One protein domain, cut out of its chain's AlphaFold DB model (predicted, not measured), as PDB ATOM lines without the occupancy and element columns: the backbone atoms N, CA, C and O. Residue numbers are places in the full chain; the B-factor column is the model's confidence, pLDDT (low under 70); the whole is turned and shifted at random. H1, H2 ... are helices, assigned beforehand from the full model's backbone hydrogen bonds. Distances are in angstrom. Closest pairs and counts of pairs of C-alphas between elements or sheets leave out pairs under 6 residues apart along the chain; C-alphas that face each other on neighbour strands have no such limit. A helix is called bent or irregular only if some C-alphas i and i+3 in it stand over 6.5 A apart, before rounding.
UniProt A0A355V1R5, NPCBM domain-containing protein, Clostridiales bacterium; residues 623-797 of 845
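Overview. This is residues 623 to 797 of the 845 residues of the protein "NPCBM domain-containing protein" of Clostridiales bacterium (UniProt A0A355V1R5). What is the main picture? Seven helices, H2 to H8, fold back and forth as successive helical hairpins, and H1 makes a corner with H6, the two meeting near their first residues, at Tyr 624 of H1 and residues 729 to 730 of H6. In the middle, H4 to H7 make an up-and-down bundle, with H5 beside H7 and H4 beside H6; H2 and H3 extend it on one side and H8 on another. What is it made of, and how compact is it? The printed part has 175 residues with eight named helices, H1 to H8 in order, and no named strand, so its class is all helix. It is compact, with a radius of gyration of the C-alphas of 16.4 A and spans of 46 by 42 by 27 A.

Arrangement. What does the first helix touch? H1, residues 623 to 632, touches H6, residues 728 to 741, about perpendicular at 80 degrees. H6 touches it with residues 729 to 730 alone, and the closest C-alphas, those of Tyr 624 and Pro 730, are 6.9 A apart. What follows? H2, residues 635 to 650, and H3, residues 671 to 687, form a helical hairpin at a shallow tilt of 9 degrees, with the closest C-alphas, those of Ala 641 and Val 684, 4.5 A apart. H3 forms another with H4, residues 692 to 704, at a shallow tilt of 24 degrees; the closest C-alphas, those of Ala 671 and Glu 704, are 4.9 A apart. Which helices form the bundle? H4, H5, residues 710 to 724, H6 and H7, residues 745 to 763, form it, each running against the one before. H5 and H7 touch and run the same way at a shallow tilt of 4 degrees, with the closest C-alphas, those of Thr 721 and Ala 758, 5.6 A apart. H6 is the hub, touching five helices; it touches H4 at Leu 734, whose C-alpha is 6.8 A from that of Tyr 696, the closest pair. Where is the last helix, and how are the backbones formed? H8, residues 778 to 796, forms a helical hairpin with H7 at a shallow tilt of 26 degrees; their closest C-alphas, those of Ser 763 and Arg 782, are 4.0 A apart. In H1, H4, H5 and H7 every O i to N i+4 pair is within hydrogen-bond range, against 8 of 12 in H2, 11 of 13 in H3, 6 of 10 in H6 and 13 of 15 in H8.

Along the chain. Where do the first and last helices lie? H1 begins at C-alpha 623, (124.495, 80.666, 61.518), and H8 ends at C-alpha 796, (129.810, 95.587, 42.627). Which helices are long or uneven? From first to last C-alpha, H7 measures 26.7 A, H3 25.3 A and H8 25.0 A, and H8 has a kink of 31 degrees near residue 790. H3 is irregular, with C-alphas 672 and 675 7.5 A apart, and H6 only just, with C-alphas 737 and 740 6.9 A apart.

Size, cuts and confidence. How large is it, and is it cut? The C-alphas farthest apart, those of Glu 669 and Thr 767, are 47.9 A apart, and the printed part has no cut. Which links are long, and where is confidence low? The links from H2 to H3, 20 residues, and from H7 to H8, 14 residues, are long. The mean pLDDT of the printed part is 86.1, and residues 652 to 669 and 790 to 797 are under 70.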
ATOM      1  N   THR A 623     123.533  79.823  60.796       91.31
ATOM      2  CA  THR A 623     124.495  80.666  61.518       91.31
ATOM      3  C   THR A 623     123.862  81.634  62.524       91.31
ATOM      4  O   THR A 623     124.590  82.162  63.364       91.31
ATOM      5  N   TYR A 624     122.533  81.807  62.532       91.31
ATOM      6  CA  TYR A 624     121.841  82.505  63.622       91.31
ATOM      7  C   TYR A 624     122.097  81.843  64.982       91.31
ATOM      8  O   TYR A 624     122.276  82.558  65.961       91.31
ATOM      9  N   THR A 625     122.230  80.512  65.055       90.69
ATOM     10  CA  THR A 625     122.570  79.812  66.311       90.69
ATOM     11  C   THR A 625     123.927  80.266  66.862       90.69
ATOM     12  O   THR A 625     124.060  80.551  68.048       90.69
ATOM     13  N   HIS A 626     124.926  80.418  65.991       92.12
ATOM     14  CA  HIS A 626     126.260  80.910  66.356       92.12
ATOM     15  C   HIS A 626     126.247  82.373  66.804       92.12
ATOM     16  O   HIS A 626     126.929  82.759  67.751       92.12
ATOM     17  N   TYR A 627     125.456  83.188  66.111       92.38
ATOM     18  CA  TYR A 627     125.281  84.597  66.424       92.38
ATOM     19  C   TYR A 627     124.596  84.811  67.778       92.38
ATOM     20  O   TYR A 627     125.083  85.597  68.586       92.38
ATOM     21  N   VAL A 628     123.531  84.060  68.065       91.19
ATOM     22  CA  VAL A 628     122.868  84.089  69.373       91.19
ATOM     23  C   VAL A 628     123.829  83.654  70.470       91.19
ATOM     24  O   VAL A 628     123.951  84.349  71.473       91.19
ATOM     25  N   GLN A 629     124.576  82.565  70.261       92.75
ATOM     26  CA  GLN A 629     125.533  82.095  71.260       92.75
ATOM     27  C   GLN A 629     126.601  83.136  71.594       92.75
ATOM     28  O   GLN A 629     127.011  83.251  72.746       92.75
ATOM     29  N   TYR A 630     127.061  83.898  70.599       92.81
ATOM     30  CA  TYR A 630     128.013  84.975  70.843       92.81
ATOM     31  C   TYR A 630     127.464  86.001  71.834       92.81
ATOM     32  O   TYR A 630     128.171  86.378  72.764       92.81
ATOM     33  N   VAL A 631     126.209  86.411  71.652       92.56
ATOM     34  CA  VAL A 631     125.556  87.373  72.541       92.56
ATOM     35  C   VAL A 631     125.286  86.761  73.920       92.56
ATOM     36  O   VAL A 631     125.526  87.417  74.926       92.56
ATOM     37  N   LEU A 632     124.879  85.489  73.994       92.50
ATOM     38  CA  LEU A 632     124.653  84.794  75.271       92.50
ATOM     39  C   LEU A 632     125.942  84.546  76.069       92.50
ATOM     40  O   LEU A 632     125.913  84.538  77.296       92.50
ATOM     41  N   ASN A 633     127.089  84.398  75.398       93.56
ATOM     42  CA  ASN A 633     128.394  84.358  76.068       93.56
ATOM     43  C   ASN A 633     128.758  85.692  76.749       93.56
ATOM     44  O   ASN A 633     129.661  85.711  77.585       93.56
ATOM     45  N   ASP A 634     128.079  86.783  76.389       93.50
ATOM     46  CA  ASP A 634     128.172  88.120  76.980       93.50
ATOM     47  C   ASP A 634     126.882  88.447  77.758       93.50
ATOM     48  O   ASP A 634     126.227  89.473  77.558       93.50
ATOM     49  N   TRP A 635     126.484  87.501  78.617       92.25
ATOM     50  CA  TRP A 635     125.182  87.474  79.287       92.25
ATOM     51  C   TRP A 635     124.844  88.770  80.030       92.25
ATOM     52  O   TRP A 635     123.747  89.286  79.864       92.25
ATOM     53  N   GLU A 636     125.765  89.334  80.814       92.56
ATOM     54  CA  GLU A 636     125.487  90.550  81.595       92.56
ATOM     55  C   GLU A 636     125.108  91.743  80.708       92.56
ATOM     56  O   GLU A 636     124.152  92.462  80.996       92.56
ATOM     57  N   ASN A 637     125.828  91.948  79.602       95.31
ATOM     58  CA  ASN A 637     125.517  93.023  78.663       95.31
ATOM     59  C   ASN A 637     124.284  92.704  77.818       95.31
ATOM     60  O   ASN A 637     123.540  93.617  77.461       95.31
ATOM     61  N   TYR A 638     124.050  91.426  77.509       93.25
ATOM     62  CA  TYR A 638     122.813  90.983  76.876       93.25
ATOM     63  C   TYR A 638     121.590  91.320  77.739       93.25
ATOM     64  O   TYR A 638     120.664  91.951  77.239       93.25
ATOM     65  N   VAL A 639     121.617  90.984  79.032       92.94
ATOM     66  CA  VAL A 639     120.531  91.274  79.980       92.94
ATOM     67  C   VAL A 639     120.260  92.776  80.070       92.94
ATOM     68  O   VAL A 639     119.130  93.197  79.835       92.94
ATOM     69  N   LYS A 640     121.297  93.598  80.283       95.06
ATOM     70  CA  LYS A 640     121.156  95.067  80.305       95.06
ATOM     71  C   LYS A 640     120.542  95.602  79.013       95.06
ATOM     72  O   LYS A 640     119.681  96.479  79.034       95.06
ATOM     73  N   ALA A 641     120.981  95.079  77.870       94.19
ATOM     74  CA  ALA A 641     120.447  95.480  76.578       94.19
ATOM     75  C   ALA A 641     118.964  95.093  76.422       94.19
ATOM     76  O   ALA A 641     118.191  95.899  75.908       94.19
ATOM     77  N   GLU A 642     118.549  93.911  76.886       90.12
ATOM     78  CA  GLU A 642     117.149  93.465  76.874       90.12
ATOM     79  C   GLU A 642     116.261  94.292  77.824       90.12
ATOM     80  O   GLU A 642     115.154  94.683  77.440       90.12
ATOM     81  N   GLU A 643     116.758  94.645  79.012       92.25
ATOM     82  CA  GLU A 643     116.072  95.527  79.967       92.25
ATOM     83  C   GLU A 643     115.827  96.915  79.375       92.25
ATOM     84  O   GLU A 643     114.682  97.368  79.311       92.25
ATOM     85  N   ILE A 644     116.867  97.558  78.833       93.31
ATOM     86  CA  ILE A 644     116.722  98.856  78.159       93.31
ATOM     87  C   ILE A 644     115.817  98.742  76.930       93.31
ATOM     88  O   ILE A 644     114.998  99.626  76.672       93.31
ATOM     89  N   ARG A 645     115.906  97.645  76.170       90.50
ATOM     90  CA  ARG A 645     115.035  97.414  75.012       90.50
ATOM     91  C   ARG A 645     113.567  97.318  75.424       90.50
ATOM     92  O   ARG A 645     112.713  97.808  74.683       90.50
ATOM     93  N   SER A 646     113.257  96.732  76.579       86.81
ATOM     94  CA  SER A 646     111.878  96.616  77.075       86.81
ATOM     95  C   SER A 646     111.207  97.979  77.300       86.81
ATOM     96  O   SER A 646     109.999  98.112  77.118       86.81
ATOM     97  N   LEU A 647     111.992  99.032  77.567       88.94
ATOM     98  CA  LEU A 647     111.502 100.404  77.751       88.94
ATOM     99  C   LEU A 647     110.834 100.981  76.494       88.94
ATOM    100  O   LEU A 647     110.053 101.930  76.579       88.94
ATOM    101  N   THR A 648     111.104 100.402  75.320       85.75
ATOM    102  CA  THR A 648     110.429 100.782  74.069       85.75
ATOM    103  C   THR A 648     108.922 100.533  74.110       85.75
ATOM    104  O   THR A 648     108.182 101.219  73.415       85.75
ATOM    105  N   GLU A 649     108.451  99.631  74.975       82.38
ATOM    106  CA  GLU A 649     107.033  99.293  75.146       82.38
ATOM    107  C   GLU A 649     106.224 100.397  75.847       82.38
ATOM    108  O   GLU A 649     105.000 100.323  75.872       82.38
ATOM    109  N   MET A 650     106.874 101.423  76.410       83.94
ATOM    110  CA  MET A 650     106.190 102.626  76.920       83.94
ATOM    111  C   MET A 650     105.671 103.527  75.801       83.94
ATOM    112  O   MET A 650     104.815 104.385  76.010       83.94
ATOM    113  N   TYR A 651     106.233 103.372  74.610       80.06
ATOM    114  CA  TYR A 651     105.881 104.154  73.446       80.06
ATOM    115  C   TYR A 651     104.995 103.239  72.608       80.06
ATOM    116  O   TYR A 651     105.505 102.255  72.073       80.06
ATOM    117  N   PRO A 652     103.672 103.485  72.542       57.47
ATOM    118  CA  PRO A 652     102.723 102.608  71.872       57.47
ATOM    119  C   PRO A 652     103.001 102.672  70.384       57.47
ATOM    120  O   PRO A 652     102.520 103.531  69.644       57.47
ATOM    121  N   LEU A 653     103.873 101.779  69.977       55.53
ATOM    122  CA  LEU A 653     104.361 101.670  68.642       55.53
ATOM    123  C   LEU A 653     103.733 100.433  68.075       55.53
ATOM    124  O   LEU A 653     103.942  99.334  68.572       55.53
ATOM    125  N   LYS A 654     103.080 100.602  66.934       52.06
ATOM    126  CA  LYS A 654     102.915  99.489  66.004       52.06
ATOM    127  C   LYS A 654     104.239  99.092  65.336       52.06
ATOM    128  O   LYS A 654     104.192  98.448  64.297       52.06
ATOM    129  N   PHE A 655     105.414  99.466  65.867       51.66
ATOM    130  CA  PHE A 655     106.632  98.729  65.536       51.66
ATOM    131  C   PHE A 655     106.409  97.349  66.083       51.66
ATOM    132  O   PHE A 655     106.424  97.169  67.294       51.66
ATOM    133  N   ASP A 656     106.121  96.411  65.199       51.59
ATOM    134  CA  ASP A 656     105.878  95.050  65.608       51.59
ATOM    135  C   ASP A 656     107.171  94.454  66.190       51.59
ATOM    136  O   ASP A 656     108.032  93.918  65.495       51.59
ATOM    137  N   THR A 657     107.366  94.692  67.484       45.62
ATOM    138  CA  THR A 657     108.300  93.993  68.360       45.62
ATOM    139  C   THR A 657     107.647  92.724  68.895       45.62
ATOM    140  O   THR A 657     108.342  91.878  69.465       45.62
ATOM    141  N   SER A 658     106.328  92.584  68.702       41.25
ATOM    142  CA  SER A 658     105.598  91.363  68.976       41.25
ATOM    143  C   SER A 658     105.981  90.305  67.949       41.25
ATOM    144  O   SER A 658     106.522  90.572  66.876       41.25
ATOM    145  N   TYR A 659     105.802  89.052  68.330       46.06
ATOM    146  CA  TYR A 659     106.331  87.919  67.596       46.06
ATOM    147  C   TYR A 659     105.656  87.714  66.216       46.06
ATOM    148  O   TYR A 659     106.123  86.876  65.448       46.06
ATOM    149  N   GLU A 660     104.647  88.522  65.873       46.38
ATOM    150  CA  GLU A 660     103.394  88.039  65.291       46.38
ATOM    151  C   GLU A 660     103.014  88.606  63.908       46.38
ATOM    152  O   GLU A 660     102.105  88.064  63.283       46.38
ATOM    153  N   LEU A 661     103.670  89.641  63.363       42.03
ATOM    154  CA  LEU A 661     103.367  90.148  62.013       42.03
ATOM    155  C   LEU A 661     104.605  90.201  61.108       42.03
ATOM    156  O   LEU A 661     105.695  90.670  61.432       42.03
ATOM    157  N   GLU A 662     104.411  89.692  59.893       50.81
ATOM    158  CA  GLU A 662     105.495  89.343  58.979       50.81
ATOM    159  C   GLU A 662     106.233  90.526  58.341       50.81
ATOM    160  O   GLU A 662     107.273  90.290  57.742       50.81
ATOM    161  N   ASN A 663     105.797  91.782  58.478       54.41
ATOM    162  CA  ASN A 663     106.527  92.950  57.967       54.41
ATOM    163  C   ASN A 663     106.054  94.244  58.652       54.41
ATOM    164  O   ASN A 663     104.901  94.644  58.487       54.41
ATOM    165  N   TYR A 664     106.950  94.963  59.340       64.25
ATOM    166  CA  TYR A 664     106.653  96.325  59.794       64.25
ATOM    167  C   TYR A 664     106.487  97.267  58.593       64.25
ATOM    168  O   TYR A 664     107.436  97.489  57.833       64.25
ATOM    169  N   THR A 665     105.297  97.853  58.447       66.69
ATOM    170  CA  THR A 665     105.025  98.906  57.462       66.69
ATOM    171  C   THR A 665     104.935 100.247  58.177       66.69
ATOM    172  O   THR A 665     104.103 100.375  59.074       66.69
ATOM    173  N   PRO A 666     105.742 101.253  57.790       66.06
ATOM    174  CA  PRO A 666     105.665 102.557  58.418       66.06
ATOM    175  C   PRO A 666     104.287 103.202  58.243       66.06
ATOM    176  O   PRO A 666     103.821 103.332  57.109       66.06
ATOM    177  N   THR A 667     103.643 103.600  59.341       68.12
ATOM    178  CA  THR A 667     102.297 104.206  59.322       68.12
ATOM    179  C   THR A 667     102.338 105.728  59.447       68.12
ATOM    180  O   THR A 667     101.357 106.391  59.120       68.12
ATOM    181  N   GLY A 668     103.456 106.303  59.909       68.12
ATOM    182  CA  GLY A 668     103.590 107.730  60.216       68.12
ATOM    183  C   GLY A 668     102.982 108.131  61.567       68.12
ATOM    184  O   GLY A 668     103.334 109.177  62.109       68.12
ATOM    185  N   GLU A 669     102.121 107.295  62.157       69.56
ATOM    186  CA  GLU A 669     101.508 107.516  63.480       69.56
ATOM    187  C   GLU A 669     102.554 107.497  64.607       69.56
ATOM    188  O   GLU A 669     102.397 108.144  65.646       69.56
ATOM    189  N   ASN A 670     103.653 106.781  64.367       73.94
ATOM    190  CA  ASN A 670     104.745 106.559  65.306       73.94
ATOM    191  C   ASN A 670     105.842 107.633  65.211       73.94
ATOM    192  O   ASN A 670     106.757 107.647  66.038       73.94
ATOM    193  N   ALA A 671     105.757 108.558  64.247       80.81
ATOM    194  CA  ALA A 671     106.762 109.601  64.036       80.81
ATOM    195  C   ALA A 671     107.033 110.428  65.306       80.81
ATOM    196  O   ALA A 671     108.189 110.755  65.584       80.81
ATOM    197  N   LYS A 672     105.998 110.685  66.123       85.88
ATOM    198  CA  LYS A 672     106.105 111.424  67.397       85.88
ATOM    199  C   LYS A 672     106.994 110.758  68.454       85.88
ATOM    200  O   LYS A 672     107.471 111.452  69.338       85.88
ATOM    201  N   TYR A 673     107.216 109.446  68.365       86.75
ATOM    202  CA  TYR A 673     108.051 108.687  69.306       86.75
ATOM    203  C   TYR A 673     109.413 108.307  68.712       86.75
ATOM    204  O   TYR A 673     110.243 107.700  69.386       86.75
ATOM    205  N   SER A 674     109.654 108.626  67.436       87.31
ATOM    206  CA  SER A 674     110.834 108.151  66.707       87.31
ATOM    207  C   SER A 674     112.157 108.580  67.352       87.31
ATOM    208  O   SER A 674     113.079 107.772  67.424       87.31
ATOM    209  N   GLU A 675     112.249 109.797  67.893       90.12
ATOM    210  CA  GLU A 675     113.456 110.290  68.573       90.12
ATOM    211  C   GLU A 675     113.741 109.552  69.889       90.12
ATOM    212  O   GLU A 675     114.885 109.160  70.140       90.12
ATOM    213  N   ASP A 676     112.709 109.301  70.701       90.19
ATOM    214  CA  ASP A 676     112.843 108.555  71.956       90.19
ATOM    215  C   ASP A 676     113.334 107.129  71.707       90.19
ATOM    216  O   ASP A 676     114.216 106.629  72.402       90.19
ATOM    217  N   LEU A 677     112.843 106.494  70.648       89.50
ATOM    218  CA  LEU A 677     113.252 105.141  70.288       89.50
ATOM    219  C   LEU A 677     114.637 105.080  69.686       89.50
ATOM    220  O   LEU A 677     115.384 104.157  69.991       89.50
ATOM    221  N   ILE A 678     114.999 106.056  68.849       93.06
ATOM    222  CA  ILE A 678     116.374 106.185  68.370       93.06
ATOM    223  C   ILE A 678     117.307 106.284  69.580       93.06
ATOM    224  O   ILE A 678     118.332 105.602  69.608       93.06
ATOM    225  N   ARG A 679     116.954 107.069  70.606       94.19
ATOM    226  CA  ARG A 679     117.733 107.165  71.848       94.19
ATOM    227  C   ARG A 679     117.810 105.821  72.581       94.19
ATOM    228  O   ARG A 679     118.915 105.393  72.899       94.19
ATOM    229  N   ILE A 680     116.681 105.145  72.807       93.81
ATOM    230  CA  ILE A 680     116.639 103.849  73.509       93.81
ATOM    231  C   ILE A 680     117.445 102.785  72.755       93.81
ATOM    232  O   ILE A 680     118.321 102.157  73.337       93.81
ATOM    233  N   PHE A 681     117.226 102.604  71.450       95.19
ATOM    234  CA  PHE A 681     117.939 101.584  70.677       95.19
ATOM    235  C   PHE A 681     119.436 101.874  70.530       95.19
ATOM    236  O   PHE A 681     120.229 100.937  70.480       95.19
ATOM    237  N   ASN A 682     119.857 103.143  70.492       97.38
ATOM    238  CA  ASN A 682     121.284 103.455  70.573       97.38
ATOM    239  C   ASN A 682     121.875 103.062  71.938       97.38
ATOM    240  O   ASN A 682     123.009 102.593  71.966       97.38
ATOM    241  N   GLU A 683     121.120 103.188  73.033       97.31
ATOM    242  CA  GLU A 683     121.559 102.723  74.354       97.31
ATOM    243  C   GLU A 683     121.625 101.186  74.430       97.31
ATOM    244  O   GLU A 683     122.622 100.639  74.895       97.31
ATOM    245  N   VAL A 684     120.639 100.470  73.873       96.06
ATOM    246  CA  VAL A 684     120.691  98.999  73.716       96.06
ATOM    247  C   VAL A 684     121.990  98.581  73.016       96.06
ATOM    248  O   VAL A 684     122.708  97.698  73.483       96.06
ATOM    249  N   LEU A 685     122.318  99.249  71.908       97.62
ATOM    250  CA  LEU A 685     123.500  98.957  71.096       97.62
ATOM    251  C   LEU A 685     124.819  99.446  71.718       97.62
ATOM    252  O   LEU A 685     125.884  99.038  71.257       97.62
ATOM    253  N   LYS A 686     124.773 100.295  72.750       97.06
ATOM    254  CA  LYS A 686     125.945 100.652  73.561       97.06
ATOM    255  C   LYS A 686     126.334  99.494  74.482       97.06
ATOM    256  O   LYS A 686     127.522  99.208  74.590       97.06
ATOM    257  N   TYR A 687     125.356  98.832  75.104       96.75
ATOM    258  CA  TYR A 687     125.597  97.658  75.951       96.75
ATOM    259  C   TYR A 687     125.904  96.412  75.127       96.75
ATOM    260  O   TYR A 687     126.911  95.753  75.363       96.75
ATOM    261  N   GLN A 688     125.083  96.121  74.117       95.81
ATOM    262  CA  GLN A 688     125.277  94.969  73.243       95.81
ATOM    263  C   GLN A 688     125.285  95.413  71.770       95.81
ATOM    264  O   GLN A 688     124.243  95.414  71.108       95.81
ATOM    265  N   PRO A 689     126.459  95.760  71.201       96.06
ATOM    266  CA  PRO A 689     126.585  96.236  69.816       96.06
ATOM    267  C   PRO A 689     126.111  95.235  68.762       96.06
ATOM    268  O   PRO A 689     125.866  95.593  67.609       96.06
ATOM    269  N   LYS A 690     125.979  93.967  69.155       95.12
ATOM    270  CA  LYS A 690     125.500  92.882  68.311       95.12
ATOM    271  C   LYS A 690     124.050  92.501  68.602       95.12
ATOM    272  O   LYS A 690     123.634  91.416  68.218       95.12
ATOM    273  N   HIS A 691     123.259  93.356  69.246       93.81
ATOM    274  CA  HIS A 691     121.864  93.051  69.567       93.81
ATOM    275  C   HIS A 691     120.953  93.116  68.328       93.81
ATOM    276  O   HIS A 691     120.704  94.199  67.790       93.81
ATOM    277  N   LEU A 692     120.386  91.979  67.898       91.06
ATOM    278  CA  LEU A 692     119.599  91.889  66.657       91.06
ATOM    279  C   LEU A 692     118.400  92.837  66.658       91.06
ATOM    280  O   LEU A 692     118.233  93.656  65.753       91.06
ATOM    281  N   TYR A 693     117.588  92.761  67.714       87.94
ATOM    282  CA  TYR A 693     116.393  93.594  67.830       87.94
ATOM    283  C   TYR A 693     116.697  95.056  68.176       87.94
ATOM    284  O   TYR A 693     115.840  95.909  67.964       87.94
ATOM    285  N   GLY A 694     117.921  95.367  68.621       91.81
ATOM    286  CA  GLY A 694     118.376  96.746  68.790       91.81
ATOM    287  C   GLY A 694     118.586  97.396  67.426       91.81
ATOM    288  O   GLY A 694     118.053  98.469  67.155       91.81
ATOM    289  N   TRP A 695     119.273  96.692  66.518       94.75
ATOM    290  CA  TRP A 695     119.440  97.135  65.131       94.75
ATOM    291  C   TRP A 695     118.121  97.193  64.364       94.75
ATOM    292  O   TRP A 695     117.842  98.200  63.715       94.75
ATOM    293  N   TYR A 696     117.300  96.143  64.447       90.44
ATOM    294  CA  TYR A 696     115.994  96.105  63.782       90.44
ATOM    295  C   TYR A 696     115.090  97.262  64.234       90.44
ATOM    296  O   TYR A 696     114.533  97.986  63.406       90.44
ATOM    297  N   GLY A 697     114.999  97.477  65.549       88.19
ATOM    298  CA  GLY A 697     114.247  98.578  66.135       88.19
ATOM    299  C   GLY A 697     114.761  99.947  65.696       88.19
ATOM    300  O   GLY A 697     113.971 100.794  65.279       88.19
ATOM    301  N   LEU A 698     116.086 100.141  65.682       93.00
ATOM    302  CA  LEU A 698     116.707 101.383  65.219       93.00
ATOM    303  C   LEU A 698     116.392 101.675  63.744       93.00
ATOM    304  O   LEU A 698     116.022 102.800  63.408       93.00
ATOM    305  N   ILE A 699     116.483 100.669  62.865       92.19
ATOM    306  CA  ILE A 699     116.121 100.799  61.442       92.19
ATOM    307  C   ILE A 699     114.668 101.258  61.301       92.19
ATOM    308  O   ILE A 699     114.367 102.144  60.499       92.19
ATOM    309  N   ASN A 700     113.759 100.672  62.076       87.88
ATOM    310  CA  ASN A 700     112.349 101.025  62.017       87.88
ATOM    311  C   ASN A 700     112.064 102.419  62.595       87.88
ATOM    312  O   ASN A 700     111.310 103.173  61.979       87.88
ATOM    313  N   ALA A 701     112.730 102.821  63.677       88.75
ATOM    314  CA  ALA A 701     112.622 104.179  64.207       88.75
ATOM    315  C   ALA A 701     113.059 105.237  63.168       88.75
ATOM    316  O   ALA A 701     112.379 106.245  62.979       88.75
ATOM    317  N   TYR A 702     114.121 104.958  62.400       91.69
ATOM    318  CA  TYR A 702     114.549 105.791  61.264       91.69
ATOM    319  C   TYR A 702     113.508 105.827  60.131       91.69
ATOM    320  O   TYR A 702     113.355 106.851  59.465       91.69
ATOM    321  N   ARG A 703     112.776 104.729  59.900       88.12
ATOM    322  CA  ARG A 703     111.712 104.657  58.883       88.12
ATOM    323  C   ARG A 703     110.480 105.490  59.232       88.12
ATOM    324  O   ARG A 703     109.826 105.958  58.303       88.12
ATOM    325  N   GLU A 704     110.179 105.669  60.514       85.06
ATOM    326  CA  GLU A 704     109.099 106.555  60.980       85.06
ATOM    327  C   GLU A 704     109.503 108.019  61.041       85.06
ATOM    328  O   GLU A 704     108.667 108.905  60.862       85.06
ATOM    329  N   ASN A 705     110.782 108.295  61.286       87.88
ATOM    330  CA  ASN A 705     111.257 109.664  61.305       87.88
ATOM    331  C   ASN A 705     111.293 110.236  59.877       87.88
ATOM    332  O   ASN A 705     112.170 109.919  59.073       87.88
ATOM    333  N   SER A 706     110.339 111.119  59.575       84.94
ATOM    334  CA  SER A 706     110.238 111.801  58.276       84.94
ATOM    335  C   SER A 706     111.444 112.690  57.929       84.94
ATOM    336  O   SER A 706     111.634 113.010  56.756       84.94
ATOM    337  N   ALA A 707     112.271 113.057  58.915       89.94
ATOM    338  CA  ALA A 707     113.503 113.816  58.709       89.94
ATOM    339  C   ALA A 707     114.690 112.943  58.261       89.94
ATOM    340  O   ALA A 707     115.714 113.489  57.853       89.94
ATOM    341  N   THR A 708     114.572 111.611  58.307       93.06
ATOM    342  CA  THR A 708     115.660 110.696  57.939       93.06
ATOM    343  C   THR A 708     116.011 110.796  56.453       93.06
ATOM    344  O   THR A 708     115.188 110.536  55.569       93.06
ATOM    345  N   THR A 709     117.274 111.101  56.172       95.19
ATOM    346  CA  THR A 709     117.831 111.247  54.822       95.19
ATOM    347  C   THR A 709     118.468 109.954  54.300       95.19
ATOM    348  O   THR A 709     118.668 108.985  55.032       95.19
ATOM    349  N   VAL A 710     118.824 109.912  53.007       94.88
ATOM    350  CA  VAL A 710     119.562 108.764  52.442       94.88
ATOM    351  C   VAL A 710     120.971 108.653  53.038       94.88
ATOM    352  O   VAL A 710     121.490 107.548  53.198       94.88
ATOM    353  N   GLU A 711     121.577 109.781  53.410       96.56
ATOM    354  CA  GLU A 711     122.847 109.847  54.129       96.56
ATOM    355  C   GLU A 711     122.751 109.212  55.518       96.56
ATOM    356  O   GLU A 711     123.658 108.474  55.902       96.56
ATOM    357  N   ASP A 712     121.642 109.422  56.229       96.75
ATOM    358  CA  ASP A 712     121.397 108.803  57.534       96.75
ATOM    359  C   ASP A 712     121.290 107.278  57.418       96.75
ATOM    360  O   ASP A 712     121.903 106.546  58.199       96.75
ATOM    361  N   TYR A 713     120.591 106.778  56.392       96.69
ATOM    362  CA  TYR A 713     120.538 105.341  56.102       96.69
ATOM    363  C   TYR A 713     121.904 104.763  55.720       96.69
ATOM    364  O   TYR A 713     122.222 103.641  56.112       96.69
ATOM    365  N   LEU A 714     122.740 105.510  54.992       97.44
ATOM    366  CA  LEU A 714     124.113 105.084  54.706       97.44
ATOM    367  C   LEU A 714     124.995 105.068  55.954       97.44
ATOM    368  O   LEU A 714     125.797 104.148  56.116       97.44
ATOM    369  N   ALA A 715     124.854 106.056  56.837       97.50
ATOM    370  CA  ALA A 715     125.558 106.075  58.114       97.50
ATOM    371  C   ALA A 715     125.132 104.886  58.990       97.50
ATOM    372  O   ALA A 715     125.982 104.227  59.593       97.50
ATOM    373  N   LEU A 716     123.837 104.558  59.001       97.56
ATOM    374  CA  LEU A 716     123.310 103.384  59.692       97.56
ATOM    375  C   LEU A 716     123.842 102.075  59.087       97.56
ATOM    376  O   LEU A 716     124.319 101.217  59.827       97.56
ATOM    377  N   ALA A 717     123.847 101.945  57.757       98.06
ATOM    378  CA  ALA A 717     124.431 100.796  57.064       98.06
ATOM    379  C   ALA A 717     125.919 100.619  57.402       98.06
ATOM    380  O   ALA A 717     126.346  99.507  57.704       98.06
ATOM    381  N   LYS A 718     126.692 101.716  57.432       98.19
ATOM    382  CA  LYS A 718     128.106 101.705  57.834       98.19
ATOM    383  C   LYS A 718     128.279 101.176  59.257       98.19
ATOM    384  O   LYS A 718     129.068 100.256  59.471       98.19
ATOM    385  N   ARG A 719     127.494 101.690  60.211       97.94
ATOM    386  CA  ARG A 719     127.509 101.217  61.604       97.94
ATOM    387  C   ARG A 719     127.191  99.725  61.705       97.94
ATOM    388  O   ARG A 719     127.895  99.013  62.416       97.94
ATOM    389  N   ILE A 720     126.183  99.241  60.976       98.06
ATOM    390  CA  ILE A 720     125.846  97.810  60.932       98.06
ATOM    391  C   ILE A 720     127.031  97.007  60.393       98.06
ATOM    392  O   ILE A 720     127.466  96.062  61.044       98.06
ATOM    393  N   THR A 721     127.617  97.406  59.260       97.12
ATOM    394  CA  THR A 721     128.766  96.692  58.679       97.12
ATOM    395  C   THR A 721     129.989  96.655  59.596       97.12
ATOM    396  O   THR A 721     130.693  95.649  59.641       97.12
ATOM    397  N   GLU A 722     130.228  97.712  60.376       95.25
ATOM    398  CA  GLU A 722     131.345  97.788  61.326       95.25
ATOM    399  C   GLU A 722     131.144  96.894  62.557       95.25
ATOM    400  O   GLU A 722     132.118  96.331  63.056       95.25
ATOM    401  N   ASN A 723     129.899  96.721  63.018       95.12
ATOM    402  CA  ASN A 723     129.577  95.937  64.218       95.12
ATOM    403  C   ASN A 723     129.240  94.465  63.924       95.12
ATOM    404  O   ASN A 723     129.395  93.614  64.798       95.12
ATOM    405  N   MET A 724     128.790  94.150  62.706       95.19
ATOM    406  CA  MET A 724     128.184  92.854  62.372       95.19
ATOM    407  C   MET A 724     128.983  92.022  61.356       95.19
ATOM    408  O   MET A 724     128.532  90.940  60.986       95.19
ATOM    409  N   TYR A 725     130.176  92.451  60.919       94.31
ATOM    410  CA  TYR A 725     130.992  91.696  59.942       94.31
ATOM    411  C   TYR A 725     131.362  90.271  60.403       94.31
ATOM    412  O   TYR A 725     131.654  89.406  59.574       94.31
ATOM    413  N   GLU A 726     131.336  90.014  61.714       94.75
ATOM    414  CA  GLU A 726     131.545  88.689  62.311       94.75
ATOM    415  C   GLU A 726     130.352  87.744  62.097       94.75
ATOM    416  O   GLU A 726     130.509  86.524  62.171       94.75
ATOM    417  N   HIS A 727     129.180  88.285  61.749       94.88
ATOM    418  CA  HIS A 727     127.941  87.549  61.497       94.88
ATOM    419  C   HIS A 727     127.350  87.949  60.131       94.88
ATOM    420  O   HIS A 727     126.379  88.706  60.059       94.88
ATOM    421  N   PRO A 728     127.911  87.434  59.017       94.44
ATOM    422  CA  PRO A 728     127.554  87.884  57.674       94.44
ATOM    423  C   PRO A 728     126.076  87.687  57.308       94.44
ATOM    424  O   PRO A 728     125.528  88.531  56.609       94.44
ATOM    425  N   PHE A 729     125.423  86.610  57.774       92.88
ATOM    426  CA  PHE A 729     124.002  86.358  57.478       92.88
ATOM    427  C   PHE A 729     123.080  87.339  58.220       92.88
ATOM    428  O   PHE A 729     122.342  88.051  57.539       92.88
ATOM    429  N   PRO A 730     123.153  87.486  59.564       93.12
ATOM    430  CA  PRO A 730     122.370  88.512  60.260       93.12
ATOM    431  C   PRO A 730     122.640  89.938  59.761       93.12
ATOM    432  O   PRO A 730     121.715  90.737  59.633       93.12
ATOM    433  N   MET A 731     123.897  90.256  59.426       96.00
ATOM    434  CA  MET A 731     124.256  91.540  58.823       96.00
ATOM    435  C   MET A 731     123.520  91.761  57.497       96.00
ATOM    436  O   MET A 731     122.964  92.836  57.283       96.00
ATOM    437  N   LYS A 732     123.506  90.752  56.616       92.81
ATOM    438  CA  LYS A 732     122.798  90.806  55.335       92.81
ATOM    439  C   LYS A 732     121.307  91.077  55.535       92.81
ATOM    440  O   LYS A 732     120.799  92.011  54.927       92.81
ATOM    441  N   ASP A 733     120.636  90.318  56.403       91.44
ATOM    442  CA  ASP A 733     119.194  90.482  56.650       91.44
ATOM    443  C   ASP A 733     118.854  91.908  57.128       91.44
ATOM    444  O   ASP A 733     117.889  92.512  56.663       91.44
ATOM    445  N   LEU A 734     119.677  92.495  58.008       93.81
ATOM    446  CA  LEU A 734     119.504  93.886  58.450       93.81
ATOM    447  C   LEU A 734     119.756  94.902  57.324       93.81
ATOM    448  O   LEU A 734     119.063  95.916  57.231       93.81
ATOM    449  N   LEU A 735     120.747  94.661  56.465       94.69
ATOM    450  CA  LEU A 735     121.069  95.548  55.344       94.69
ATOM    451  C   LEU A 735     120.011  95.490  54.236       94.69
ATOM    452  O   LEU A 735     119.711  96.528  53.647       94.69
ATOM    453  N   ASP A 736     119.390  94.333  54.008       90.38
ATOM    454  CA  ASP A 736     118.272  94.176  53.069       90.38
ATOM    455  C   ASP A 736     117.065  95.043  53.485       90.38
ATOM    456  O   ASP A 736     116.318  95.538  52.641       90.38
ATOM    457  N   LEU A 737     116.899  95.324  54.784       89.44
ATOM    458  CA  LEU A 737     115.896  96.276  55.278       89.44
ATOM    459  C   LEU A 737     116.254  97.739  54.953       89.44
ATOM    460  O   LEU A 737     115.362  98.589  54.845       89.44
ATOM    461  N   ILE A 738     117.535  98.062  54.792       93.50
ATOM    462  CA  ILE A 738     118.004  99.419  54.481       93.50
ATOM    463  C   ILE A 738     118.046  99.664  52.968       93.50
ATOM    464  O   ILE A 738     117.697 100.761  52.526       93.50
ATOM    465  N   GLU A 739     118.420  98.658  52.170       91.62
ATOM    466  CA  GLU A 739     118.641  98.758  50.717       91.62
ATOM    467  C   GLU A 739     117.516  99.510  49.964       91.62
ATOM    468  O   GLU A 739     117.839 100.431  49.206       91.62
ATOM    469  N   PRO A 740     116.205  99.271  50.216       89.94
ATOM    470  CA  PRO A 740     115.120  99.987  49.531       89.94
ATOM    471  C   PRO A 740     115.098 101.509  49.755       89.94
ATOM    472  O   PRO A 740     114.454 102.246  49.000       89.94
ATOM    473  N   LYS A 741     115.766 102.002  50.806       91.25
ATOM    474  CA  LYS A 741     115.880 103.433  51.129       91.25
ATOM    475  C   LYS A 741     117.101 104.089  50.473       91.25
ATOM    476  O   LYS A 741     117.134 105.313  50.357       91.25
ATOM    477  N   ILE A 742     118.051 103.306  49.956       91.94
ATOM    478  CA  ILE A 742     119.256 103.792  49.271       91.94
ATOM    479  C   ILE A 742     118.953 104.094  47.796       91.94
ATOM    480  O   ILE A 742     119.150 103.278  46.890       91.94
ATOM    481  N   LYS A 743     118.450 105.305  47.534       86.75
ATOM    482  CA  LYS A 743     118.083 105.757  46.182       86.75
ATOM    483  C   LYS A 743     119.190 106.589  45.539       86.75
ATOM    484  O   LYS A 743     119.686 107.531  46.137       86.75
ATOM    485  N   GLY A 744     119.507 106.292  44.278       83.31
ATOM    486  CA  GLY A 744     120.468 107.042  43.460       83.31
ATOM    487  C   GLY A 744     121.819 106.340  43.305       83.31
ATOM    488  O   GLY A 744     122.358 105.770  44.250       83.31
ATOM    489  N   THR A 745     122.391 106.411  42.099       80.12
ATOM    490  CA  THR A 745     123.561 105.611  41.683       80.12
ATOM    491  C   THR A 745     124.774 105.771  42.605       80.12
ATOM    492  O   THR A 745     125.443 104.792  42.915       80.12
ATOM    493  N   LYS A 746     125.057 106.998  43.071       85.56
ATOM    494  CA  LYS A 746     126.184 107.270  43.982       85.56
ATOM    495  C   LYS A 746     126.013 106.531  45.312       85.56
ATOM    496  O   LYS A 746     126.946 105.884  45.766       85.56
ATOM    497  N   TYR A 747     124.832 106.637  45.916       90.50
ATOM    498  CA  TYR A 747     124.551 106.050  47.221       90.50
ATOM    499  C   TYR A 747     124.481 104.524  47.146       90.50
ATOM    500  O   TYR A 747     125.011 103.861  48.027       90.50
ATOM    501  N   GLN A 748     123.931 103.972  46.057       87.75
ATOM    502  CA  GLN A 748     123.945 102.527  45.798       87.75
ATOM    503  C   GLN A 748     125.373 101.981  45.708       87.75
ATOM    504  O   GLN A 748     125.678 100.979  46.342       87.75
ATOM    505  N   LEU A 749     126.275 102.670  44.998       85.00
ATOM    506  CA  LEU A 749     127.682 102.266  44.934       85.00
ATOM    507  C   LEU A 749     128.363 102.333  46.311       85.00
ATOM    508  O   LEU A 749     129.082 101.410  46.683       85.00
ATOM    509  N   THR A 750     128.133 103.406  47.077       92.38
ATOM    510  CA  THR A 750     128.664 103.527  48.446       92.38
ATOM    511  C   THR A 750     128.150 102.406  49.345       92.38
ATOM    512  O   THR A 750     128.949 101.786  50.039       92.38
ATOM    513  N   PHE A 751     126.850 102.114  49.300       93.25
ATOM    514  CA  PHE A 751     126.240 101.023  50.054       93.25
ATOM    515  C   PHE A 751     126.874  99.680  49.689       93.25
ATOM    516  O   PHE A 751     127.398  99.010  50.571       93.25
ATOM    517  N   SER A 752     126.947  99.334  48.400       89.88
ATOM    518  CA  SER A 752     127.577  98.089  47.945       89.88
ATOM    519  C   SER A 752     129.032  97.961  48.409       89.88
ATOM    520  O   SER A 752     129.432  96.883  48.848       89.88
ATOM    521  N   ASN A 753     129.814  99.049  48.371       90.38
ATOM    522  CA  ASN A 753     131.202  99.045  48.843       90.38
ATOM    523  C   ASN A 753     131.310  98.746  50.346       90.38
ATOM    524  O   ASN A 753     132.168  97.954  50.730       90.38
ATOM    525  N   LEU A 754     130.427  99.307  51.183       95.00
ATOM    526  CA  LEU A 754     130.400  99.008  52.624       95.00
ATOM    527  C   LEU A 754     130.186  97.508  52.876       95.00
ATOM    528  O   LEU A 754     130.908  96.897  53.665       95.00
ATOM    529  N   ILE A 755     129.239  96.889  52.162       93.25
ATOM    530  CA  ILE A 755     128.972  95.449  52.293       93.25
ATOM    531  C   ILE A 755     130.175  94.626  51.806       93.25
ATOM    532  O   ILE A 755     130.561  93.640  52.437       93.25
ATOM    533  N   ALA A 756     130.796  95.034  50.696       90.94
ATOM    534  CA  ALA A 756     131.987  94.386  50.149       90.94
ATOM    535  C   ALA A 756     133.158  94.382  51.137       90.94
ATOM    536  O   ALA A 756     133.806  93.355  51.333       90.94
ATOM    537  N   GLU A 757     133.424  95.531  51.760       93.00
ATOM    538  CA  GLU A 757     134.483  95.696  52.753       93.00
ATOM    539  C   GLU A 757     134.221  94.833  53.988       93.00
ATOM    540  O   GLU A 757     135.129  94.138  54.452       93.00
ATOM    541  N   ALA A 758     132.974  94.798  54.466       95.38
ATOM    542  CA  ALA A 758     132.572  93.960  55.590       95.38
ATOM    543  C   ALA A 758     132.777  92.466  55.303       95.38
ATOM    544  O   ALA A 758     133.399  91.766  56.102       95.38
ATOM    545  N   TYR A 759     132.327  91.969  54.146       95.19
ATOM    546  CA  TYR A 759     132.542  90.566  53.781       95.19
ATOM    547  C   TYR A 759     134.012  90.245  53.520       95.19
ATOM    548  O   TYR A 759     134.483  89.188  53.935       95.19
ATOM    549  N   LYS A 760     134.778  91.164  52.922       92.31
ATOM    550  CA  LYS A 760     136.228  90.995  52.789       92.31
ATOM    551  C   LYS A 760     136.878  90.845  54.166       92.31
ATOM    552  O   LYS A 760     137.646  89.904  54.360       92.31
ATOM    553  N   LYS A 761     136.527  91.703  55.129       93.31
ATOM    554  CA  LYS A 761     137.011  91.620  56.517       93.31
ATOM    555  C   LYS A 761     136.603  90.296  57.177       93.31
ATOM    556  O   LYS A 761     137.454  89.608  57.734       93.31
ATOM    557  N   GLY A 762     135.339  89.894  57.048       94.62
ATOM    558  CA  GLY A 762     134.833  88.617  57.560       94.62
ATOM    559  C   GLY A 762     135.502  87.388  56.932       94.62
ATOM    560  O   GLY A 762     135.737  86.400  57.623       94.62
ATOM    561  N   SER A 763     135.886  87.448  55.651       93.75
ATOM    562  CA  SER A 763     136.520  86.330  54.924       93.75
ATOM    563  C   SER A 763     137.913  85.960  55.450       93.75
ATOM    564  O   SER A 763     138.380  84.840  55.242       93.75
ATOM    565  N   VAL A 764     138.542  86.874  56.194       93.44
ATOM    566  CA  VAL A 764     139.855  86.706  56.830       93.44
ATOM    567  C   VAL A 764     139.771  86.834  58.358       93.44
ATOM    568  O   VAL A 764     140.763  87.144  59.014       93.44
ATOM    569  N   LEU A 765     138.591  86.614  58.955       93.81
ATOM    570  CA  LEU A 765     138.394  86.727  60.403       93.81
ATOM    571  C   LEU A 765     139.336  85.793  61.181       93.81
ATOM    572  O   LEU A 765     139.396  84.588  60.906       93.81
ATOM    573  N   GLY A 766     140.064  86.353  62.148       89.19
ATOM    574  CA  GLY A 766     141.019  85.646  63.002       89.19
ATOM    575  C   GLY A 766     142.314  85.204  62.314       89.19
ATOM    576  O   GLY A 766     143.095  84.486  62.933       89.19
ATOM    577  N   THR A 767     142.555  85.575  61.048       89.69
ATOM    578  CA  THR A 767     143.782  85.186  60.320       89.69
ATOM    579  C   THR A 767     144.828  86.296  60.244       89.69
ATOM    580  O   THR A 767     145.945  86.043  59.799       89.69
ATOM    581  N   THR A 768     144.483  87.522  60.640       85.81
ATOM    582  CA  THR A 768     145.398  88.668  60.723       85.81
ATOM    583  C   THR A 768     145.231  89.361  62.075       85.81
ATOM    584  O   THR A 768     144.237  89.142  62.765       85.81
ATOM    585  N   GLU A 769     146.186  90.210  62.465       83.31
ATOM    586  CA  GLU A 769     146.087  90.943  63.737       83.31
ATOM    587  C   GLU A 769     144.894  91.920  63.744       83.31
ATOM    588  O   GLU A 769     144.208  92.052  64.749       83.31
ATOM    589  N   GLU A 770     144.579  92.529  62.596       77.94
ATOM    590  CA  GLU A 770     143.445  93.455  62.414       77.94
ATOM    591  C   GLU A 770     142.068  92.780  62.521       77.94
ATOM    592  O   GLU A 770     141.054  93.454  62.714       77.94
ATOM    593  N   THR A 771     142.009  91.459  62.347       80.12
ATOM    594  CA  THR A 771     140.768  90.674  62.404       80.12
ATOM    595  C   THR A 771     140.760  89.661  63.539       80.12
ATOM    596  O   THR A 771     139.884  88.793  63.586       80.12
ATOM    597  N   LYS A 772     141.727  89.755  64.453       82.94
ATOM    598  CA  LYS A 772     141.778  88.950  65.664       82.94
ATOM    599  C   LYS A 772     140.605  89.315  66.571       82.94
ATOM    600  O   LYS A 772     140.294  90.486  66.761       82.94
ATOM    601  N   THR A 773     139.938  88.295  67.089       82.25
ATOM    602  CA  THR A 773     138.705  88.424  67.865       82.25
ATOM    603  C   THR A 773     138.590  87.258  68.837       82.25
ATOM    604  O   THR A 773     139.128  86.180  68.577       82.25
ATOM    605  N   ASP A 774     137.847  87.463  69.922       81.12
ATOM    606  CA  ASP A 774     137.483  86.414  70.877       81.12
ATOM    607  C   ASP A 774     136.298  85.561  70.381       81.12
ATOM    608  O   ASP A 774     135.813  84.671  71.085       81.12
ATOM    609  N   TYR A 775     135.807  85.814  69.160       86.00
ATOM    610  CA  TYR A 775     134.749  85.029  68.538       86.00
ATOM    611  C   TYR A 775     135.200  83.597  68.206       86.00
ATOM    612  O   TYR A 775     136.036  83.350  67.328       86.00
ATOM    613  N   LEU A 776     134.563  82.630  68.870       88.06
ATOM    614  CA  LEU A 776     134.959  81.220  68.864       88.06
ATOM    615  C   LEU A 776     134.741  80.497  67.522       88.06
ATOM    616  O   LEU A 776     135.339  79.449  67.292       88.06
ATOM    617  N   GLN A 777     133.909  81.033  66.620       90.19
ATOM    618  CA  GLN A 777     133.464  80.324  65.408       90.19
ATOM    619  C   GLN A 777     133.873  81.025  64.108       90.19
ATOM    620  O   GLN A 777     133.161  81.023  63.099       90.19
ATOM    621  N   SER A 778     135.070  81.616  64.123       92.06
ATOM    622  CA  SER A 778     135.614  82.406  63.015       92.06
ATOM    623  C   SER A 778     135.687  81.646  61.681       92.06
ATOM    624  O   SER A 778     135.554  82.247  60.618       92.06
ATOM    625  N   ASN A 779     135.852  80.320  61.698       91.44
ATOM    626  CA  ASN A 779     135.854  79.483  60.492       91.44
ATOM    627  C   ASN A 779     134.524  79.531  59.722       91.44
ATOM    628  O   ASN A 779     134.543  79.615  58.493       91.44
ATOM    629  N   VAL A 780     133.390  79.505  60.428       92.62
ATOM    630  CA  VAL A 780     132.056  79.564  59.810       92.62
ATOM    631  C   VAL A 780     131.827  80.942  59.194       92.62
ATOM    632  O   VAL A 780     131.371  81.038  58.053       92.62
ATOM    633  N   THR A 781     132.233  82.003  59.897       94.62
ATOM    634  CA  THR A 781     132.183  83.377  59.383       94.62
ATOM    635  C   THR A 781     132.995  83.541  58.110       94.62
ATOM    636  O   THR A 781     132.473  84.074  57.133       94.62
ATOM    637  N   ARG A 782     134.235  83.033  58.074       94.69
ATOM    638  CA  ARG A 782     135.073  83.108  56.868       94.69
ATOM    639  C   ARG A 782     134.414  82.437  55.669       94.69
ATOM    640  O   ARG A 782     134.375  83.030  54.594       94.69
ATOM    641  N   ALA A 783     133.874  81.231  55.854       92.62
ATOM    642  CA  ALA A 783     133.215  80.485  54.784       92.62
ATOM    643  C   ALA A 783     132.001  81.244  54.222       92.62
ATOM    644  O   ALA A 783     131.867  81.401  53.008       92.62
ATOM    645  N   LEU A 784     131.151  81.771  55.106       92.62
ATOM    646  CA  LEU A 784     129.954  82.500  54.703       92.62
ATOM    647  C   LEU A 784     130.285  83.860  54.063       92.62
ATOM    648  O   LEU A 784     129.730  84.213  53.024       92.62
ATOM    649  N   ALA A 785     131.230  84.606  54.637       93.62
ATOM    650  CA  ALA A 785     131.670  85.888  54.099       93.62
ATOM    651  C   ALA A 785     132.353  85.735  52.730       93.62
ATOM    652  O   ALA A 785     132.129  86.556  51.843       93.62
ATOM    653  N   ALA A 786     133.136  84.670  52.513       90.56
ATOM    654  CA  ALA A 786     133.721  84.365  51.206       90.56
ATOM    655  C   ALA A 786     132.639  84.066  50.153       90.56
ATOM    656  O   ALA A 786     132.692  84.605  49.045       90.56
ATOM    657  N   ARG A 787     131.615  83.281  50.517       86.62
ATOM    658  CA  ARG A 787     130.451  83.008  49.658       86.62
ATOM    659  C   ARG A 787     129.727  84.298  49.270       86.62
ATOM    660  O   ARG A 787     129.486  84.538  48.089       86.62
ATOM    661  N   PHE A 788     129.403  85.144  50.245       87.12
ATOM    662  CA  PHE A 788     128.701  86.400  49.978       87.12
ATOM    663  C   PHE A 788     129.566  87.446  49.276       87.12
ATOM    664  O   PHE A 788     129.037  88.226  48.491       87.12
ATOM    665  N   SER A 789     130.887  87.427  49.469       82.38
ATOM    666  CA  SER A 789     131.812  88.249  48.680       82.38
ATOM    667  C   SER A 789     131.715  87.923  47.188       82.38
ATOM    668  O   SER A 789     131.686  88.842  46.376       82.38
ATOM    669  N   GLY A 790     131.616  86.636  46.828       68.25
ATOM    670  CA  GLY A 790     131.429  86.202  45.439       68.25
ATOM    671  C   GLY A 790     130.114  86.697  44.831       68.25
ATOM    672  O   GLY A 790     130.117  87.241  43.733       68.25
ATOM    673  N   LEU A 791     129.005  86.608  45.577       61.69
ATOM    674  CA  LEU A 791     127.710  87.160  45.146       61.69
ATOM    675  C   LEU A 791     127.744  88.693  45.026       61.69
ATOM    676  O   LEU A 791     127.177  89.272  44.102       61.69
ATOM    677  N   ASN A 792     128.435  89.367  45.944       57.53
ATOM    678  CA  ASN A 792     128.566  90.816  45.909       57.53
ATOM    679  C   ASN A 792     129.460  91.307  44.772       57.53
ATOM    680  O   ASN A 792     129.240  92.420  44.311       57.53
ATOM    681  N   GLN A 793     130.437  90.527  44.297       53.81
ATOM    682  CA  GLN A 793     131.215  90.910  43.114       53.81
ATOM    683  C   GLN A 793     130.313  91.114  41.891       53.81
ATOM    684  O   GLN A 793     130.515  92.085  41.165       53.81
ATOM    685  N   GLU A 794     129.261  90.304  41.725       53.69
ATOM    686  CA  GLU A 794     128.267  90.507  40.661       53.69
ATOM    687  C   GLU A 794     127.474  91.822  40.837       53.69
ATOM    688  O   GLU A 794     127.186  92.500  39.851       53.69
ATOM    689  N   LYS A 795     127.176  92.234  42.084       52.16
ATOM    690  CA  LYS A 795     126.521  93.527  42.407       52.16
ATOM    691  C   LYS A 795     127.471  94.744  42.335       52.16
ATOM    692  O   LYS A 795     127.030  95.870  42.087       52.16
ATOM    693  N   LEU A 796     128.766  94.547  42.590       52.09
ATOM    694  CA  LEU A 796     129.810  95.587  42.627       52.09
ATOM    695  C   LEU A 796     130.410  95.895  41.260       52.09
ATOM    696  O   LEU A 796     131.078  96.921  41.114       52.09
ATOM    697  N   GLU A 797     130.212  95.022  40.274       63.12
ATOM    698  CA  GLU A 797     130.730  95.207  38.926       63.12
ATOM    699  C   GLU A 797     130.048  96.419  38.270       63.12
ATOM    700  O   GLU A 797     129.026  96.324  37.599       63.12
TER     701      GLU A 797